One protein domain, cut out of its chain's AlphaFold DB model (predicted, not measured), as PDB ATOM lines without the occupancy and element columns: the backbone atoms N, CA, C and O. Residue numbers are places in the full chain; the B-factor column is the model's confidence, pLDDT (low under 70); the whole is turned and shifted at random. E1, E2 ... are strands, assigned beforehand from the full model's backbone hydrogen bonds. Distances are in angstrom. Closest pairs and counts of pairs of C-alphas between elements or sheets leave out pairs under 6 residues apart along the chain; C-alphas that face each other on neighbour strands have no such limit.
ATOM      1  N   ILE A  95     -17.962   5.258  12.309       86.50
ATOM      2  CA  ILE A  95     -17.744   6.293  11.291       86.50
ATOM      3  C   ILE A  95     -16.248   6.331  10.958       86.50
ATOM      4  O   ILE A  95     -15.425   6.516  11.856       86.50
ATOM      5  N   GLY A  96     -15.903   6.178   9.679       83.56
ATOM      6  CA  GLY A  96     -14.566   6.447   9.147       83.56
ATOM      7  C   GLY A  96     -14.584   7.699   8.272       83.56
ATOM      8  O   GLY A  96     -15.392   7.780   7.349       83.56
ATOM      9  N   LEU A  97     -13.711   8.665   8.556       83.88
ATOM     10  CA  LEU A  97     -13.399   9.796   7.676       83.88
ATOM     11  C   LEU A  97     -11.918   9.693   7.290       83.88
ATOM     12  O   LEU A  97     -11.083   9.427   8.151       83.88
ATOM     13  N   GLY A  98     -11.594   9.823   6.002       77.12
ATOM     14  CA  GLY A  98     -10.251   9.560   5.453       77.12
ATOM     15  C   GLY A  98      -9.887   8.067   5.344       77.12
ATOM     16  O   GLY A  98      -9.291   7.652   4.355       77.12
ATOM     17  N   THR A  99     -10.336   7.239   6.291       79.00
ATOM     18  CA  THR A  99     -10.017   5.803   6.385       79.00
ATOM     19  C   THR A  99     -11.165   4.871   5.971       79.00
ATOM     20  O   THR A  99     -12.333   5.112   6.285       79.00
ATOM     21  N   LEU A 100     -10.820   3.755   5.316       74.50
ATOM     22  CA  LEU A 100     -11.745   2.661   4.974       74.50
ATOM     23  C   LEU A 100     -11.900   1.621   6.099       74.50
ATOM     24  O   LEU A 100     -12.824   0.809   6.064       74.50
ATOM     25  N   THR A 101     -11.010   1.632   7.093       80.31
ATOM     26  CA  THR A 101     -10.949   0.647   8.185       80.31
ATOM     27  C   THR A 101     -10.984   1.357   9.542       80.31
ATOM     28  O   THR A 101      -9.965   1.455  10.227       80.31
ATOM     29  N   PRO A 102     -12.141   1.908   9.961       89.06
ATOM     30  CA  PRO A 102     -12.249   2.595  11.241       89.06
ATOM     31  C   PRO A 102     -12.015   1.632  12.415       89.06
ATOM     32  O   PRO A 102     -12.668   0.590  12.535       89.06
ATOM     33  N   GLU A 103     -11.102   1.989  13.317       91.56
ATOM     34  CA  GLU A 103     -10.761   1.167  14.483       91.56
ATOM     35  C   GLU A 103     -11.666   1.494  15.680       91.56
ATOM     36  O   GLU A 103     -12.250   0.587  16.279       91.56
ATOM     37  N   ALA A 104     -11.901   2.781  15.942       88.81
ATOM     38  CA  ALA A 104     -12.842   3.280  16.947       88.81
ATOM     39  C   ALA A 104     -14.244   3.579  16.364       88.81
ATOM     40  O   ALA A 104     -14.461   3.518  15.156       88.81
ATOM     41  N   LYS A 105     -15.215   3.935  17.225       83.44
ATOM     42  CA  LYS A 105     -16.572   4.357  16.799       83.44
ATOM     43  C   LYS A 105     -16.570   5.598  15.896       83.44
ATOM     44  O   LYS A 105     -17.457   5.737  15.062       83.44
ATOM     45  N   LEU A 106     -15.575   6.463  16.051       89.44
ATOM     46  CA  LEU A 106     -15.243   7.540  15.129       89.44
ATOM     47  C   LEU A 106     -13.731   7.468  14.903       89.44
ATOM     48  O   LEU A 106     -12.973   7.616  15.859       89.44
ATOM     49  N   HIS A 107     -13.308   7.201  13.671       85.12
ATOM     50  CA  HIS A 107     -11.912   7.255  13.245       85.12
ATOM     51  C   HIS A 107     -11.802   8.337  12.166       85.12
ATOM     52  O   HIS A 107     -12.503   8.276  11.155       85.12
ATOM     53  N   ILE A 108     -10.965   9.345  12.407       92.00
ATOM     54  CA  ILE A 108     -10.693  10.432  11.466       92.00
ATOM     55  C   ILE A 108      -9.202  10.382  11.158       92.00
ATOM     56  O   ILE A 108      -8.382  10.659  12.029       92.00
ATOM     57  N   ASP A 109      -8.874  10.005   9.929       87.38
ATOM     58  CA  ASP A 109      -7.522  10.054   9.384       87.38
ATOM     59  C   ASP A 109      -7.290  11.464   8.816       87.38
ATOM     60  O   ASP A 109      -7.579  11.752   7.652       87.38
ATOM     61  N   GLY A 110      -6.936  12.394   9.710       88.94
ATOM     62  CA  GLY A 110      -6.785  13.820   9.414       88.94
ATOM     63  C   GLY A 110      -7.211  14.752  10.556       88.94
ATOM     64  O   GLY A 110      -7.524  14.328  11.667       88.94
ATOM     65  N   ASN A 111      -7.224  16.057  10.273       85.38
ATOM     66  CA  ASN A 111      -7.500  17.109  11.257       85.38
ATOM     67  C   ASN A 111      -9.005  17.337  11.497       85.38
ATOM     68  O   ASN A 111      -9.808  17.312  10.564       85.38
ATOM     69  N   ILE A 112      -9.372  17.677  12.738       87.62
ATOM     70  CA  ILE A 112     -10.736  18.077  13.119       87.62
ATOM     71  C   ILE A 112     -10.803  19.605  13.255       87.62
ATOM     72  O   ILE A 112     -10.250  20.174  14.193       87.62
ATOM     73  N   TYR A 113     -11.521  20.274  12.350       76.00
ATOM     74  CA  TYR A 113     -11.739  21.725  12.395       76.00
ATOM     75  C   TYR A 113     -13.047  22.071  13.121       76.00
ATOM     76  O   TYR A 113     -14.112  22.161  12.512       76.00
ATOM     77  N   ALA A 114     -12.972  22.274  14.437       80.25
ATOM     78  CA  ALA A 114     -14.100  22.735  15.245       80.25
ATOM     79  C   ALA A 114     -14.145  24.275  15.293       80.25
ATOM     80  O   ALA A 114     -13.363  24.899  16.000       80.25
ATOM     81  N   LEU A 115     -15.082  24.889  14.562       72.06
ATOM     82  CA  LEU A 115     -15.237  26.354  14.463       72.06
ATOM     83  C   LEU A 115     -16.022  26.996  15.632       72.06
ATOM     84  O   LEU A 115     -16.438  28.149  15.545       72.06
ATOM     85  N   GLY A 116     -16.264  26.250  16.713       74.12
ATOM     86  CA  GLY A 116     -16.844  26.783  17.948       74.12
ATOM     87  C   GLY A 116     -15.788  27.445  18.838       74.12
ATOM     88  O   GLY A 116     -14.593  27.217  18.677       74.12
ATOM     89  N   SER A 117     -16.225  28.216  19.836       74.56
ATOM     90  CA  SER A 117     -15.332  28.814  20.845       74.56
ATOM     91  C   SER A 117     -14.607  27.783  21.727       74.56
ATOM     92  O   SER A 117     -13.594  28.105  22.351       74.56
ATOM     93  N   GLU A 118     -15.125  26.551  21.791       72.06
ATOM     94  CA  GLU A 118     -14.627  25.461  22.630       72.06
ATOM     95  C   GLU A 118     -14.787  24.104  21.931       72.06
ATOM     96  O   GLU A 118     -15.853  23.786  21.402       72.06
ATOM     97  N   SER A 119     -13.761  23.257  22.015       80.31
ATOM     98  CA  SER A 119     -13.857  21.814  21.765       80.31
ATOM     99  C   SER A 119     -14.019  21.077  23.093       80.31
ATOM    100  O   SER A 119     -13.251  21.308  24.029       80.31
ATOM    101  N   ARG A 120     -15.023  20.196  23.193       73.38
ATOM    102  CA  ARG A 120     -15.414  19.531  24.449       73.38
ATOM    103  C   ARG A 120     -15.643  18.038  24.252       73.38
ATOM    104  O   ARG A 120     -16.546  17.633  23.527       73.38
ATOM    105  N   PHE A 121     -14.880  17.228  24.977       78.69
ATOM    106  CA  PHE A 121     -15.050  15.777  25.045       78.69
ATOM    107  C   PHE A 121     -15.726  15.425  26.371       78.69
ATOM    108  O   PHE A 121     -15.200  15.749  27.437       78.69
ATOM    109  N   SER A 122     -16.910  14.810  26.324       70.19
ATOM    110  CA  SER A 122     -17.711  14.504  27.517       70.19
ATOM    111  C   SER A 122     -17.397  13.118  28.081       70.19
ATOM    112  O   SER A 122     -17.392  12.135  27.341       70.19
ATOM    113  N   TYR A 123     -17.179  13.027  29.396       60.25
ATOM    114  CA  TYR A 123     -17.049  11.756  30.110       60.25
ATOM    115  C   TYR A 123     -17.593  11.883  31.542       60.25
ATOM    116  O   TYR A 123     -16.865  12.215  32.474       60.25
ATOM    117  N   GLN A 124     -18.890  11.598  31.707       63.06
ATOM    118  CA  GLN A 124     -19.656  11.750  32.958       63.06
ATOM    119  C   GLN A 124     -19.730  13.192  33.512       63.06
ATOM    120  O   GLN A 124     -19.247  14.150  32.912       63.06
ATOM    121  N   SER A 125     -20.425  13.353  34.647       57.19
ATOM    122  CA  SER A 125     -20.719  14.660  35.246       57.19
ATOM    123  C   SER A 125     -19.490  15.266  35.935       57.19
ATOM    124  O   SER A 125     -18.998  14.752  36.945       57.19
ATOM    125  N   PHE A 126     -18.984  16.351  35.357       59.56
ATOM    126  CA  PHE A 126     -17.776  17.070  35.751       59.56
ATOM    127  C   PHE A 126     -17.944  18.537  35.341       59.56
ATOM    128  O   PHE A 126     -17.943  18.840  34.154       59.56
ATOM    129  N   VAL A 127     -18.155  19.426  36.309       65.62
ATOM    130  CA  VAL A 127     -18.526  20.834  36.085       65.62
ATOM    131  C   VAL A 127     -17.298  21.676  35.722       65.62
ATOM    132  O   VAL A 127     -16.306  21.652  36.446       65.62
ATOM    133  N   ASP A 128     -17.363  22.431  34.622       68.00
ATOM    134  CA  ASP A 128     -16.314  23.377  34.212       68.00
ATOM    135  C   ASP A 128     -16.188  24.548  35.200       68.00
ATOM    136  O   ASP A 128     -17.156  25.301  35.346       68.00
ATOM    137  N   PRO A 129     -15.014  24.770  35.830       67.62
ATOM    138  CA  PRO A 129     -14.808  25.896  36.740       67.62
ATOM    139  C   PRO A 129     -14.931  27.275  36.065       67.62
ATOM    140  O   PRO A 129     -15.041  28.270  36.774       67.62
ATOM    141  N   HIS A 130     -14.950  27.349  34.728       68.44
ATOM    142  CA  HIS A 130     -15.124  28.600  33.976       68.44
ATOM    143  C   HIS A 130     -16.559  28.838  33.467       68.44
ATOM    144  O   HIS A 130     -16.903  29.977  33.171       68.44
ATOM    145  N   SER A 131     -17.382  27.790  33.303       71.75
ATOM    146  CA  SER A 131     -18.700  27.897  32.633       71.75
ATOM    147  C   SER A 131     -19.842  27.078  33.251       71.75
ATOM    148  O   SER A 131     -20.972  27.149  32.773       71.75
ATOM    149  N   GLY A 132     -19.586  26.285  34.294       69.69
ATOM    150  CA  GLY A 132     -20.616  25.510  34.993       69.69
ATOM    151  C   GLY A 132     -21.136  24.265  34.256       69.69
ATOM    152  O   GLY A 132     -22.068  23.623  34.735       69.69
ATOM    153  N   ALA A 133     -20.563  23.890  33.107       69.38
ATOM    154  CA  ALA A 133     -21.117  22.852  32.228       69.38
ATOM    155  C   ALA A 133     -20.276  21.555  32.177       69.38
ATOM    156  O   ALA A 133     -19.072  21.579  32.408       69.38
ATOM    157  N   ALA A 134     -20.902  20.416  31.843       69.94
ATOM    158  CA  ALA A 134     -20.275  19.087  31.937       69.94
ATOM    159  C   ALA A 134     -19.230  18.774  30.834       69.94
ATOM    160  O   ALA A 134     -19.508  18.986  29.647       69.94
ATOM    161  N   TYR A 135     -18.051  18.253  31.201       73.31
ATOM    162  CA  TYR A 135     -16.948  17.909  30.282       73.31
ATOM    163  C   TYR A 135     -15.874  17.009  30.946       73.31
ATOM    164  O   TYR A 135     -15.735  16.999  32.161       73.31
ATOM    165  N   GLY A 136     -15.081  16.273  30.160       77.62
ATOM    166  CA  GLY A 136     -13.872  15.567  30.624       77.62
ATOM    167  C   GLY A 136     -12.572  16.267  30.203       77.62
ATOM    168  O   GLY A 136     -11.673  16.460  31.022       77.62
ATOM    169  N   ILE A 137     -12.500  16.691  28.935       84.94
ATOM    170  CA  ILE A 137     -11.434  17.545  28.383       84.94
ATOM    171  C   ILE A 137     -12.081  18.701  27.614       84.94
ATOM    172  O   ILE A 137     -13.024  18.490  26.843       84.94
ATOM    173  N   LYS A 138     -11.576  19.917  27.837       82.75
ATOM    174  CA  LYS A 138     -11.972  21.157  27.159       82.75
ATOM    175  C   LYS A 138     -10.726  21.875  26.652       82.75
ATOM    176  O   LYS A 138      -9.755  22.021  27.393       82.75
ATOM    177  N   VAL A 139     -10.785  22.347  25.410       84.81
ATOM    178  CA  VAL A 139      -9.761  23.188  24.774       84.81
ATOM    179  C   VAL A 139     -10.467  24.362  24.100       84.81
ATOM    180  O   VAL A 139     -11.447  24.158  23.384       84.81
ATOM    181  N   GLY A 140      -9.998  25.586  24.328       81.69
ATOM    182  CA  GLY A 140     -10.557  26.798  23.720       81.69
ATOM    183  C   GLY A 140      -9.691  28.028  23.991       81.69
ATOM    184  O   GLY A 140      -8.595  27.913  24.534       81.69
ATOM    185  N   GLY A 141     -10.189  29.220  23.650       78.50
ATOM    186  CA  GLY A 141      -9.424  30.474  23.780       78.50
ATOM    187  C   GLY A 141      -8.986  30.837  25.209       78.50
ATOM    188  O   GLY A 141      -8.026  31.577  25.380       78.50
ATOM    189  N   ALA A 142      -9.647  30.283  26.232       77.38
ATOM    190  CA  ALA A 142      -9.272  30.429  27.643       77.38
ATOM    191  C   ALA A 142      -8.244  29.379  28.134       77.38
ATOM    192  O   ALA A 142      -7.932  29.340  29.321       77.38
ATOM    193  N   GLY A 143      -7.733  28.517  27.247       84.06
ATOM    194  CA  GLY A 143      -6.744  27.483  27.559       84.06
ATOM    195  C   GLY A 143      -7.304  26.056  27.557       84.06
ATOM    196  O   GLY A 143      -8.263  25.730  26.851       84.06
ATOM    197  N   ILE A 144      -6.658  25.184  28.338       86.88
ATOM    198  CA  ILE A 144      -6.953  23.748  28.431       86.88
ATOM    199  C   ILE A 144      -7.429  23.420  29.846       86.88
ATOM    200  O   ILE A 144      -6.770  23.774  30.821       86.88
ATOM    201  N   ALA A 145      -8.530  22.679  29.958       84.12
ATOM    202  CA  ALA A 145      -9.001  22.117  31.218       84.12
ATOM    203  C   ALA A 145      -9.203  20.597  31.089       84.12
ATOM    204  O   ALA A 145      -9.798  20.117  30.122       84.12
ATOM    205  N   VAL A 146      -8.734  19.841  32.085       86.44
ATOM    206  CA  VAL A 146      -8.805  18.370  32.149       86.44
ATOM    207  C   VAL A 146      -9.325  17.963  33.531       86.44
ATOM    208  O   VAL A 146      -8.799  18.429  34.541       86.44
ATOM    209  N   ARG A 147     -10.352  17.103  33.594       79.56
ATOM    210  CA  ARG A 147     -10.948  16.620  34.857       79.56
ATOM    211  C   ARG A 147     -10.431  15.219  35.195       79.56
ATOM    212  O   ARG A 147     -10.895  14.225  34.643       79.56
TER     213      ARG A 147
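This is residues 95 to 147 of the 274 residues of an uncharacterized protein of Olivibacter sp. LS-1 (UniProt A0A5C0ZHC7). With little regular structure, this is a small three-strand sheet, E3, E4 and E5, and a two-strand pair, E1 and E2, joined by the stretch 109 to 117. Of 53 printed residues, 18 are in the five named strands, E1 to E5 along the chain; the class is all strand. The sheet, order E3, E4, E5, is antiparallel; the pair is parallel. The whole is loose, radius of gyration of the C-alphas 13.5 A, spanning 39 by 23 by 13 A.

Find C-alpha 118 at (-14.627, 25.461, 22.630), where E3, residues 118 to 121, begins its 10.0 A. E4, 137 to 140, and E5, 143 to 146, each run 10.4 A. Look to C-alpha 95 at (-17.744, 6.293, 11.291) for E1, 95 to 97, 6.6 A; E2, 106 to 108, runs 6.5 A.

E3, E4 and E5 form a meander, each strand the antiparallel neighbour of the one before, and two hairpins. Find N 119 and O 139 at 2.8 A, then N 138 and O 145 at 2.9 A. In E1 and E2, N 97 and O 107 are 2.9 A apart. E2 and E3 are apart.

The C-alphas farthest apart, Leu 100 and Pro 129, are 39.5 A apart. The printed part has no cut. The link E3 to E4 is long; in it residues 123 to 130 and 132 to 134 have pLDDT under 70.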